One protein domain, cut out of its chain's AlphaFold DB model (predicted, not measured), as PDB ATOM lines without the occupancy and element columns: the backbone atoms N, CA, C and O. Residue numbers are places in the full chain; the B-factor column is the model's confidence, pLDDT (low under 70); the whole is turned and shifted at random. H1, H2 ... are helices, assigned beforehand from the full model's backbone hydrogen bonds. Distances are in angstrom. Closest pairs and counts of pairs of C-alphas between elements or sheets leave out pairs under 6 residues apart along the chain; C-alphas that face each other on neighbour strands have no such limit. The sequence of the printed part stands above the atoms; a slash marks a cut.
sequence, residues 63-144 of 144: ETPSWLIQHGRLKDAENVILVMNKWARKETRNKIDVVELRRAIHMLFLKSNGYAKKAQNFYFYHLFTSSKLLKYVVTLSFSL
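What this domain is: This is residues 63 to 144 of the 144 residues of an uncharacterized protein of Anisakis simplex (UniProt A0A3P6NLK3). The model is a drawn-out, two-part shape: a helical hairpin of H1 and H2 packs across the long helix H3, and beyond the end of H3 a free-standing stretch leads away to a small far corner made by H4 and H5. H3 and the stretch after it make much of the length, and the two helical parts stay well separated. The printed part has 82 residues with five named helices, H1 to H5 in order along the chain, and no named strand; the class is all helix. The whole is extended, with a radius of gyration of the C-alphas of 20.8 A and spans of 58 by 26 by 21 A.

How they stand to each other: H1, residues 65 to 70, and H2, residues 74 to 87, form a helical hairpin over a tight link. They touch, with the C-alphas of Pro 65 and Ala 77 closest at 5.2 A, and run opposite ways at a shallow tilt of 9 degrees. H3, residues 98 to 118, touches H1 with its residues 105 to 113 alone; the closest C-alphas are those of Ile 69 and Phe 109, 5.8 A apart. H1 and H3 run the same way at a steep tilt of 48 degrees. Residues 74 to 78 of H2 alone touch residues 101 to 106 of H3 alone, with the C-alphas of Glu 78 and Arg 102 closest at 7.1 A. H2 and H3 run opposite ways at a steep tilt of 53 degrees. H4, residues 125 to 129, is apart from H3. H5, residues 131 to 142, only just touches H4, only at the corner by their tight link, with 3 pairs of C-alphas within 8 A; the closest are those of Phe 128 and Leu 134, 5.5 A. H5 is apart from H1, H2 and H3. Every O i to N i+4 pair is within hydrogen-bond range in H1, H2, H3 and H4; in H5 7 of 8 are.

Where its parts are: H1 begins at C-alpha 65, (18.782, 26.631, -9.504). H2 is 20.0 A long from first to last C-alpha. H3, the longest helix, measures 30.1 A and ends at C-alpha 118, (35.962, 17.227, 0.295). H4 has 5 residues. H5 is 16.6 A long and ends at C-alpha 142, (62.511, 34.236, -0.148).

The domain as a whole: The C-alphas farthest apart are those of Arg 93 and Phe 142, at 58.7 A. The printed part has no cut, and no link is long. Residues 86 to 92 and 117 to 126 stand free. The mean pLDDT of the printed part is 72.7; 27 residues are under 70, among them 87 to 96 and 114 to 122.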
ATOM      1  N   GLU A  63      14.496  31.611  -6.719       62.78
ATOM      2  CA  GLU A  63      15.762  31.177  -6.139       62.78
ATOM      3  C   GLU A  63      16.658  30.497  -7.176       62.78
ATOM      4  O   GLU A  63      16.192  29.796  -8.078       62.78
ATOM      5  N   THR A  64      17.967  30.678  -7.009       68.56
ATOM      6  CA  THR A  64      18.982  30.156  -7.930       68.56
ATOM      7  C   THR A  64      18.902  28.631  -8.074       68.56
ATOM      8  O   THR A  64      18.941  27.926  -7.056       68.56
ATOM      9  N   PRO A  65      18.879  28.075  -9.301       66.88
ATOM     10  CA  PRO A  65      18.782  26.631  -9.504       66.88
ATOM     11  C   PRO A  65      19.929  25.843  -8.849       66.88
ATOM     12  O   PRO A  65      19.669  24.786  -8.276       66.88
ATOM     13  N   SER A  66      21.172  26.338  -8.821       69.25
ATOM     14  CA  SER A  66      22.274  25.633  -8.140       69.25
ATOM     15  C   SER A  66      22.141  25.633  -6.624       69.25
ATOM     16  O   SER A  66      22.546  24.656  -5.996       69.25
ATOM     17  N   TRP A  67      21.559  26.673  -6.019       75.31
ATOM     18  CA  TRP A  67      21.316  26.690  -4.573       75.31
ATOM     19  C   TRP A  67      20.305  25.610  -4.179       75.31
ATOM     20  O   TRP A  67      20.543  24.855  -3.232       75.31
ATOM     21  N   LEU A  68      19.227  25.471  -4.961       76.00
ATOM     22  CA  LEU A  68      18.216  24.425  -4.775       76.00
ATOM     23  C   LEU A  68      18.803  23.019  -4.949       76.00
ATOM     24  O   LEU A  68      18.469  22.115  -4.181       76.00
ATOM     25  N   ILE A  69      19.712  22.843  -5.915       77.12
ATOM     26  CA  ILE A  69      20.443  21.585  -6.113       77.12
ATOM     27  C   ILE A  69      21.316  21.289  -4.890       77.12
ATOM     28  O   ILE A  69      21.223  20.197  -4.343       77.12
ATOM     29  N   GLN A  70      22.100  22.254  -4.404       70.06
ATOM     30  CA  GLN A  70      22.979  22.074  -3.239       70.06
ATOM     31  C   GLN A  70      22.217  21.740  -1.949       70.06
ATOM     32  O   GLN A  70      22.684  20.923  -1.160       70.06
ATOM     33  N   HIS A  71      21.025  22.311  -1.758       76.94
ATOM     34  CA  HIS A  71      20.177  22.061  -0.587       76.94
ATOM     35  C   HIS A  71      19.297  20.804  -0.718       76.94
ATOM     36  O   HIS A  71      18.457  20.545   0.140       76.94
ATOM     37  N   GLY A  72      19.458  20.008  -1.785       74.12
ATOM     38  CA  GLY A  72      18.735  18.746  -1.978       74.12
ATOM     39  C   GLY A  72      17.272  18.897  -2.415       74.12
ATOM     40  O   GLY A  72      16.545  17.906  -2.499       74.12
ATOM     41  N   ARG A  73      16.821  20.112  -2.754       80.12
ATOM     42  CA  ARG A  73      15.451  20.407  -3.213       80.12
ATOM     43  C   ARG A  73      15.314  20.198  -4.727       80.12
ATOM     44  O   ARG A  73      15.004  21.114  -5.484       80.12
ATOM     45  N   LEU A  74      15.538  18.962  -5.179       77.19
ATOM     46  CA  LEU A  74      15.654  18.627  -6.611       77.19
ATOM     47  C   LEU A  74      14.356  18.846  -7.411       77.19
ATOM     48  O   LEU A  74      14.416  19.204  -8.584       77.19
ATOM     49  N   LYS A  75      13.184  18.652  -6.787       77.50
ATOM     50  CA  LYS A  75      11.872  18.880  -7.427       77.50
ATOM     51  C   LYS A  75      11.605  20.367  -7.674       77.50
ATOM     52  O   LYS A  75      11.082  20.737  -8.720       77.50
ATOM     53  N   ASP A  76      12.006  21.212  -6.730       79.12
ATOM     54  CA  ASP A  76      11.849  22.661  -6.855       79.12
ATOM     55  C   ASP A  76      12.820  23.215  -7.902       79.12
ATOM     56  O   ASP A  76      12.425  24.039  -8.720       79.12
ATOM     57  N   ALA A  77      14.050  22.691  -7.957       77.75
ATOM     58  CA  ALA A  77      15.016  23.031  -9.002       77.75
ATOM     59  C   ALA A  77      14.489  22.703 -10.414       77.75
ATOM     60  O   ALA A  77      14.619  23.517 -11.327       77.75
ATOM     61  N   GLU A  78      13.857  21.538 -10.593       79.00
ATOM     62  CA  GLU A  78      13.229  21.141 -11.860       79.00
ATOM     63  C   GLU A  78      12.119  22.122 -12.267       79.00
ATOM     64  O   GLU A  78      12.115  22.615 -13.396       79.00
ATOM     65  N   ASN A  79      11.232  22.478 -11.332       80.62
ATOM     66  CA  ASN A  79      10.161  23.444 -11.575       80.62
ATOM     67  C   ASN A  79      10.702  24.833 -11.939       80.62
ATOM     68  O   ASN A  79      10.227  25.433 -12.903       80.62
ATOM     69  N   VAL A  80      11.716  25.329 -11.224       78.31
ATOM     70  CA  VAL A  80      12.344  26.627 -11.515       78.31
ATOM     71  C   VAL A  80      12.960  26.629 -12.914       78.31
ATOM     72  O   VAL A  80      12.716  27.559 -13.678       78.31
ATOM     73  N   ILE A  81      13.681  25.572 -13.305       76.06
ATOM     74  CA  ILE A  81      14.297  25.478 -14.639       76.06
ATOM     75  C   ILE A  81      13.232  25.409 -15.746       76.06
ATOM     76  O   ILE A  81      13.389  26.043 -16.793       76.06
ATOM     77  N   LEU A  82      12.121  24.701 -15.519       77.75
ATOM     78  CA  LEU A  82      10.993  24.654 -16.456       77.75
ATOM     79  C   LEU A  82      10.299  26.017 -16.592       77.75
ATOM     80  O   LEU A  82       9.976  26.433 -17.708       77.75
ATOM     81  N   VAL A  83      10.103  26.734 -15.483       77.12
ATOM     82  CA  VAL A  83       9.553  28.097 -15.481       77.12
ATOM     83  C   VAL A  83      10.504  29.046 -16.210       77.12
ATOM     84  O   VAL A  83      10.070  29.736 -17.131       77.12
ATOM     85  N   MET A  84      11.803  29.026 -15.897       72.12
ATOM     86  CA  MET A  84      12.818  29.832 -16.587       72.12
ATOM     87  C   MET A  84      12.844  29.550 -18.092       72.12
ATOM     88  O   MET A  84      12.882  30.490 -18.881       72.12
ATOM     89  N   ASN A  85      12.749  28.284 -18.518       71.94
ATOM     90  CA  ASN A  85      12.657  27.935 -19.938       71.94
ATOM     91  C   ASN A  85      11.376  28.494 -20.583       71.94
ATOM     92  O   ASN A  85      11.432  29.107 -21.649       71.94
ATOM     93  N   LYS A  86      10.225  28.356 -19.912       71.38
ATOM     94  CA  LYS A  86       8.942  28.900 -20.383       71.38
ATOM     95  C   LYS A  86       8.980  30.424 -20.538       71.38
ATOM     96  O   LYS A  86       8.358  30.940 -21.464       71.38
ATOM     97  N   TRP A  87       9.709  31.128 -19.675       65.44
ATOM     98  CA  TRP A  87       9.948  32.571 -19.780       65.44
ATOM     99  C   TRP A  87      10.983  32.926 -20.860       65.44
ATOM    100  O   TRP A  87      10.813  33.911 -21.573       65.44
ATOM    101  N   ALA A  88      12.009  32.094 -21.059       63.44
ATOM    102  CA  ALA A  88      13.025  32.247 -22.106       63.44
ATOM    103  C   ALA A  88      12.528  31.893 -23.526       63.44
ATOM    104  O   ALA A  88      13.280  32.008 -24.498       63.44
ATOM    105  N   ARG A  89      11.259  31.480 -23.662       51.34
ATOM    106  CA  ARG A  89      10.599  30.878 -24.838       51.34
ATOM    107  C   ARG A  89      10.471  31.782 -26.080       51.34
ATOM    108  O   ARG A  89       9.594  31.557 -26.910       51.34
ATOM    109  N   LYS A  90      11.347  32.772 -26.259       51.25
ATOM    110  CA  LYS A  90      11.492  33.501 -27.526       51.25
ATOM    111  C   LYS A  90      12.679  33.042 -28.384       51.25
ATOM    112  O   LYS A  90      12.637  33.312 -29.575       51.25
ATOM    113  N   GLU A  91      13.672  32.311 -27.853       51.00
ATOM    114  CA  GLU A  91      14.842  31.893 -28.664       51.00
ATOM    115  C   GLU A  91      15.064  30.386 -28.866       51.00
ATOM    116  O   GLU A  91      15.614  30.022 -29.902       51.00
ATOM    117  N   THR A  92      14.618  29.480 -27.986       49.28
ATOM    118  CA  THR A  92      15.041  28.067 -28.108       49.28
ATOM    119  C   THR A  92      13.864  27.102 -28.108       49.28
ATOM    120  O   THR A  92      13.271  26.784 -27.083       49.28
ATOM    121  N   ARG A  93      13.530  26.608 -29.303       43.75
ATOM    122  CA  ARG A  93      12.434  25.672 -29.610       43.75
ATOM    123  C   ARG A  93      12.770  24.204 -29.290       43.75
ATOM    124  O   ARG A  93      12.131  23.311 -29.837       43.75
ATOM    125  N   ASN A  94      13.748  23.937 -28.424       55.78
ATOM    126  CA  ASN A  94      14.072  22.576 -27.995       55.78
ATOM    127  C   ASN A  94      13.261  22.244 -26.742       55.78
ATOM    128  O   ASN A  94      13.485  22.819 -25.676       55.78
ATOM    129  N   LYS A  95      12.291  21.332 -26.882       59.88
ATOM    130  CA  LYS A  95      11.611  20.713 -25.741       59.88
ATOM    131  C   LYS A  95      12.685  20.019 -24.907       59.88
ATOM    132  O   LYS A  95      13.257  19.035 -25.360       59.88
ATOM    133  N   ILE A  96      12.997  20.569 -23.736       66.12
ATOM    134  CA  ILE A  96      13.908  19.908 -22.805       66.12
ATOM    135  C   ILE A  96      13.212  18.639 -22.330       66.12
ATOM    136  O   ILE A  96      12.103  18.703 -21.794       66.12
ATOM    137  N   ASP A  97      13.863  17.502 -22.542       75.12
ATOM    138  CA  ASP A  97      13.377  16.227 -22.054       75.12
ATOM    139  C   ASP A  97      13.522  16.205 -20.528       75.12
ATOM    140  O   ASP A  97      14.627  16.255 -19.977       75.12
ATOM    141  N   VAL A  98      12.394  16.165 -19.817       73.25
ATOM    142  CA  VAL A  98      12.349  16.250 -18.343       73.25
ATOM    143  C   VAL A  98      13.173  15.142 -17.678       73.25
ATOM    144  O   VAL A  98      13.740  15.322 -16.600       73.25
ATOM    145  N   VAL A  99      13.307  14.000 -18.357       77.81
ATOM    146  CA  VAL A  99      14.092  12.847 -17.903       77.81
ATOM    147  C   VAL A  99      15.597  13.113 -17.992       77.81
ATOM    148  O   VAL A  99      16.355  12.673 -17.124       77.81
ATOM    149  N   GLU A 100      16.053  13.819 -19.024       79.94
ATOM    150  CA  GLU A 100      17.458  14.203 -19.173       79.94
ATOM    151  C   GLU A 100      17.820  15.323 -18.192       79.94
ATOM    152  O   GLU A 100      18.845  15.242 -17.512       79.94
ATOM    153  N   LEU A 101      16.915  16.291 -18.010       80.75
ATOM    154  CA  LEU A 101      17.058  17.346 -17.010       80.75
ATOM    155  C   LEU A 101      17.194  16.770 -15.594       80.75
ATOM    156  O   LEU A 101      18.120  17.128 -14.862       80.75
ATOM    157  N   ARG A 102      16.323  15.823 -15.218       80.56
ATOM    158  CA  ARG A 102      16.388  15.143 -13.916       80.56
ATOM    159  C   ARG A 102      17.721  14.420 -13.721       80.56
ATOM    160  O   ARG A 102      18.297  14.496 -12.636       80.56
ATOM    161  N   ARG A 103      18.225  13.739 -14.758       84.75
ATOM    162  CA  ARG A 103      19.528  13.053 -14.721       84.75
ATOM    163  C   ARG A 103      20.682  14.036 -14.534       84.75
ATOM    164  O   ARG A 103      21.535  13.802 -13.679       84.75
ATOM    165  N   ALA A 104      20.685  15.143 -15.272       82.12
ATOM    166  CA  ALA A 104      21.706  16.180 -15.153       82.12
ATOM    167  C   ALA A 104      21.716  16.810 -13.750       82.12
ATOM    168  O   ALA A 104      22.771  16.899 -13.124       82.12
ATOM    169  N   ILE A 105      20.544  17.163 -13.214       82.50
ATOM    170  CA  ILE A 105      20.388  17.704 -11.856       82.50
ATOM    171  C   ILE A 105      20.912  16.718 -10.802       82.50
ATOM    172  O   ILE A 105      21.659  17.109  -9.907       82.50
ATOM    173  N   HIS A 106      20.566  15.434 -10.923       83.81
ATOM    174  CA  HIS A 106      21.031  14.403  -9.995       83.81
ATOM    175  C   HIS A 106      22.559  14.242 -10.058       83.81
ATOM    176  O   HIS A 106      23.223  14.167  -9.024       83.81
ATOM    177  N   MET A 107      23.143  14.248 -11.258       83.19
ATOM    178  CA  MET A 107      24.595  14.166 -11.433       83.19
ATOM    179  C   MET A 107      25.316  15.379 -10.824       83.19
ATOM    180  O   MET A 107      26.326  15.216 -10.135       83.19
ATOM    181  N   LEU A 108      24.767  16.586 -10.998       81.12
ATOM    182  CA  LEU A 108      25.283  17.806 -10.373       81.12
ATOM    183  C   LEU A 108      25.170  17.766  -8.848       81.12
ATOM    184  O   LEU A 108      26.114  18.170  -8.171       81.12
ATOM    185  N   PHE A 109      24.070  17.237  -8.308       81.31
ATOM    186  CA  PHE A 109      23.906  17.038  -6.871       81.31
ATOM    187  C   PHE A 109      24.986  16.113  -6.307       81.31
ATOM    188  O   PHE A 109      25.676  16.488  -5.365       81.31
ATOM    189  N   LEU A 110      25.204  14.941  -6.916       82.19
ATOM    190  CA  LEU A 110      26.235  13.992  -6.476       82.19
ATOM    191  C   LEU A 110      27.637  14.603  -6.533       82.19
ATOM    192  O   LEU A 110      28.417  14.476  -5.588       82.19
ATOM    193  N   LYS A 111      27.942  15.314  -7.624       81.00
ATOM    194  CA  LYS A 111      29.213  16.017  -7.797       81.00
ATOM    195  C   LYS A 111      29.396  17.093  -6.724       81.00
ATOM    196  O   LYS A 111      30.426  17.114  -6.057       81.00
ATOM    197  N   SER A 112      28.389  17.942  -6.517       73.12
ATOM    198  CA  SER A 112      28.378  18.994  -5.494       73.12
ATOM    199  C   SER A 112      28.565  18.431  -4.085       73.12
ATOM    200  O   SER A 112      29.399  18.938  -3.337       73.12
ATOM    201  N   ASN A 113      27.862  17.353  -3.745       73.75
ATOM    202  CA  ASN A 113      27.944  16.721  -2.432       73.75
ATOM    203  C   ASN A 113      29.324  16.066  -2.205       73.75
ATOM    204  O   ASN A 113      29.867  16.093  -1.101       73.75
ATOM    205  N   GLY A 114      29.951  15.556  -3.273       69.94
ATOM    206  CA  GLY A 114      31.346  15.111  -3.266       69.94
ATOM    207  C   GLY A 114      32.346  16.241  -2.988       69.94
ATOM    208  O   GLY A 114      33.285  16.045  -2.216       69.94
ATOM    209  N   TYR A 115      32.135  17.439  -3.546       61.47
ATOM    210  CA  TYR A 115      32.944  18.622  -3.217       61.47
ATOM    211  C   TYR A 115      32.689  19.129  -1.795       61.47
ATOM    212  O   TYR A 115      33.651  19.454  -1.107       61.47
ATOM    213  N   ALA A 116      31.439  19.137  -1.326       60.69
ATOM    214  CA  ALA A 116      31.091  19.538   0.038       60.69
ATOM    215  C   ALA A 116      31.730  18.610   1.087       60.69
ATOM    216  O   ALA A 116      32.315  19.083   2.056       60.69
ATOM    217  N   LYS A 117      31.731  17.289   0.845       59.88
ATOM    218  CA  LYS A 117      32.474  16.320   1.671       59.88
ATOM    219  C   LYS A 117      33.991  16.468   1.580       59.88
ATOM    220  O   LYS A 117      34.677  16.072   2.516       59.88
ATOM    221  N   LYS A 118      34.524  16.982   0.468       58.75
ATOM    222  CA  LYS A 118      35.962  17.227   0.295       58.75
ATOM    223  C   LYS A 118      36.400  18.554   0.919       58.75
ATOM    224  O   LYS A 118      37.548  18.661   1.319       58.75
ATOM    225  N   ALA A 119      35.492  19.518   1.052       57.91
ATOM    226  CA  ALA A 119      35.680  20.805   1.719       57.91
ATOM    227  C   ALA A 119      35.581  20.713   3.255       57.91
ATOM    228  O   ALA A 119      35.161  21.666   3.909       57.91
ATOM    229  N   GLN A 120      35.949  19.572   3.844       59.25
ATOM    230  CA  GLN A 120      36.100  19.469   5.294       59.25
ATOM    231  C   GLN A 120      37.200  20.433   5.744       59.25
ATOM    232  O   GLN A 120      38.252  20.493   5.115       59.25
ATOM    233  N   ASN A 121      36.898  21.207   6.790       56.25
ATOM    234  CA  ASN A 121      37.654  22.333   7.342       56.25
ATOM    235  C   ASN A 121      39.171  22.277   7.078       56.25
ATOM    236  O   ASN A 121      39.948  21.743   7.871       56.25
ATOM    237  N   PHE A 122      39.600  22.864   5.959       62.00
ATOM    238  CA  PHE A 122      41.012  23.066   5.667       62.00
ATOM    239  C   PHE A 122      41.521  24.211   6.541       62.00
ATOM    240  O   PHE A 122      41.345  25.384   6.221       62.00
ATOM    241  N   TYR A 123      42.129  23.869   7.673       74.62
ATOM    242  CA  TYR A 123      42.819  24.835   8.522       74.62
ATOM    243  C   TYR A 123      44.199  25.174   7.949       74.62
ATOM    244  O   TYR A 123      44.824  24.348   7.282       74.62
ATOM    245  N   PHE A 124      44.709  26.368   8.263       70.62
ATOM    246  CA  PHE A 124      46.012  26.854   7.792       70.62
ATOM    247  C   PHE A 124      47.167  25.875   8.059       70.62
ATOM    248  O   PHE A 124      48.065  25.749   7.232       70.62
ATOM    249  N   TYR A 125      47.117  25.114   9.155       72.25
ATOM    250  CA  TYR A 125      48.124  24.092   9.472       72.25
ATOM    251  C   TYR A 125      48.226  22.989   8.409       72.25
ATOM    252  O   TYR A 125      49.311  22.470   8.158       72.25
ATOM    253  N   HIS A 126      47.127  22.691   7.713       69.75
ATOM    254  CA  HIS A 126      47.079  21.682   6.657       69.75
ATOM    255  C   HIS A 126      47.859  22.102   5.393       69.75
ATOM    256  O   HIS A 126      48.199  21.261   4.557       69.75
ATOM    257  N   LEU A 127      48.178  23.396   5.261       70.31
ATOM    258  CA  LEU A 127      49.039  23.935   4.207       70.31
ATOM    259  C   LEU A 127      50.508  23.529   4.420       70.31
ATOM    260  O   LEU A 127      51.222  23.255   3.456       70.31
ATOM    261  N   PHE A 128      50.932  23.426   5.684       67.12
ATOM    262  CA  PHE A 128      52.290  23.041   6.083       67.12
ATOM    263  C   PHE A 128      52.492  21.518   6.116       67.12
ATOM    264  O   PHE A 128      53.624  21.047   6.061       67.12
ATOM    265  N   THR A 129      51.410  20.731   6.138       69.44
ATOM    266  CA  THR A 129      51.469  19.259   6.088       69.44
ATOM    267  C   THR A 129      51.868  18.731   4.705       69.44
ATOM    268  O   THR A 129      52.462  17.662   4.593       69.44
ATOM    269  N   SER A 130      51.577  19.469   3.627       79.19
ATOM    270  CA  SER A 130      51.957  19.058   2.272       79.19
ATOM    271  C   SER A 130      53.330  19.620   1.896       79.19
ATOM    272  O   SER A 130      53.462  20.799   1.566       79.19
ATOM    273  N   SER A 131      54.362  18.768   1.864       70.06
ATOM    274  CA  SER A 131      55.749  19.177   1.573       70.06
ATOM    275  C   SER A 131      55.938  19.872   0.216       70.06
ATOM    276  O   SER A 131      56.945  20.544   0.011       70.06
ATOM    277  N   LYS A 132      54.995  19.721  -0.725       78.88
ATOM    278  CA  LYS A 132      55.010  20.451  -2.004       78.88
ATOM    279  C   LYS A 132      54.597  21.914  -1.823       78.88
ATOM    280  O   LYS A 132      55.276  22.789  -2.341       78.88
ATOM    281  N   LEU A 133      53.527  22.174  -1.069       78.19
ATOM    282  CA  LEU A 133      53.015  23.527  -0.818       78.19
ATOM    283  C   LEU A 133      53.978  24.340   0.049       78.19
ATOM    284  O   LEU A 133      54.226  25.504  -0.251       78.19
ATOM    285  N   LEU A 134      54.605  23.699   1.039       80.62
ATOM    286  CA  LEU A 134      55.633  24.323   1.874       80.62
ATOM    287  C   LEU A 134      56.796  24.891   1.044       80.62
ATOM    288  O   LEU A 134      57.224  26.016   1.277       80.62
ATOM    289  N   LYS A 135      57.281  24.145   0.041       84.06
ATOM    290  CA  LYS A 135      58.369  24.602  -0.841       84.06
ATOM    291  C   LYS A 135      57.977  25.844  -1.642       84.06
ATOM    292  O   LYS A 135      58.794  26.745  -1.800       84.06
ATOM    293  N   TYR A 136      56.733  25.912  -2.116       84.38
ATOM    294  CA  TYR A 136      56.229  27.091  -2.824       84.38
ATOM    295  C   TYR A 136      56.100  28.307  -1.903       84.38
ATOM    296  O   TYR A 136      56.479  29.401  -2.302       84.38
ATOM    297  N   VAL A 137      55.642  28.126  -0.661       84.00
ATOM    298  CA  VAL A 137      55.588  29.222   0.321       84.00
ATOM    299  C   VAL A 137      56.992  29.730   0.643       84.00
ATOM    300  O   VAL A 137      57.224  30.928   0.582       84.00
ATOM    301  N   VAL A 138      57.950  28.836   0.904       87.31
ATOM    302  CA  VAL A 138      59.336  29.221   1.231       87.31
ATOM    303  C   VAL A 138      60.019  29.939   0.066       87.31
ATOM    304  O   VAL A 138      60.676  30.951   0.279       87.31
ATOM    305  N   THR A 139      59.850  29.454  -1.166       88.44
ATOM    306  CA  THR A 139      60.423  30.116  -2.355       88.44
ATOM    307  C   THR A 139      59.798  31.483  -2.612       88.44
ATOM    308  O   THR A 139      60.518  32.424  -2.931       88.44
ATOM    309  N   LEU A 140      58.485  31.622  -2.416       84.81
ATOM    310  CA  LEU A 140      57.789  32.898  -2.562       84.81
ATOM    311  C   LEU A 140      58.167  33.891  -1.450       84.81
ATOM    312  O   LEU A 140      58.370  35.063  -1.741       84.81
ATOM    313  N   SER A 141      58.334  33.428  -0.205       85.19
ATOM    314  CA  SER A 141      58.814  34.248   0.919       85.19
ATOM    315  C   SER A 141      60.278  34.663   0.795       85.19
ATOM    316  O   SER A 141      60.650  35.686   1.347       85.19
ATOM    317  N   PHE A 142      61.110  33.883   0.103       86.88
ATOM    318  CA  PHE A 142      62.511  34.236  -0.148       86.88
ATOM    319  C   PHE A 142      62.679  35.183  -1.350       86.88
ATOM    320  O   PHE A 142      63.731  35.790  -1.518       86.88
ATOM    321  N   SER A 143      61.656  35.289  -2.203       81.94
ATOM    322  CA  SER A 143      61.646  36.147  -3.393       81.94
ATOM    323  C   SER A 143      61.033  37.534  -3.155       81.94
ATOM    324  O   SER A 143      61.091  38.359  -4.070       81.94
ATOM    325  N   LEU A 144      60.404  37.766  -1.997       62.62
ATOM    326  CA  LEU A 144      59.834  39.050  -1.577       62.62
ATOM    327  C   LEU A 144      60.806  39.761  -0.630       62.62
ATOM    328  O   LEU A 144      60.981  40.985  -0.800       62.62
TER     329      LEU A 144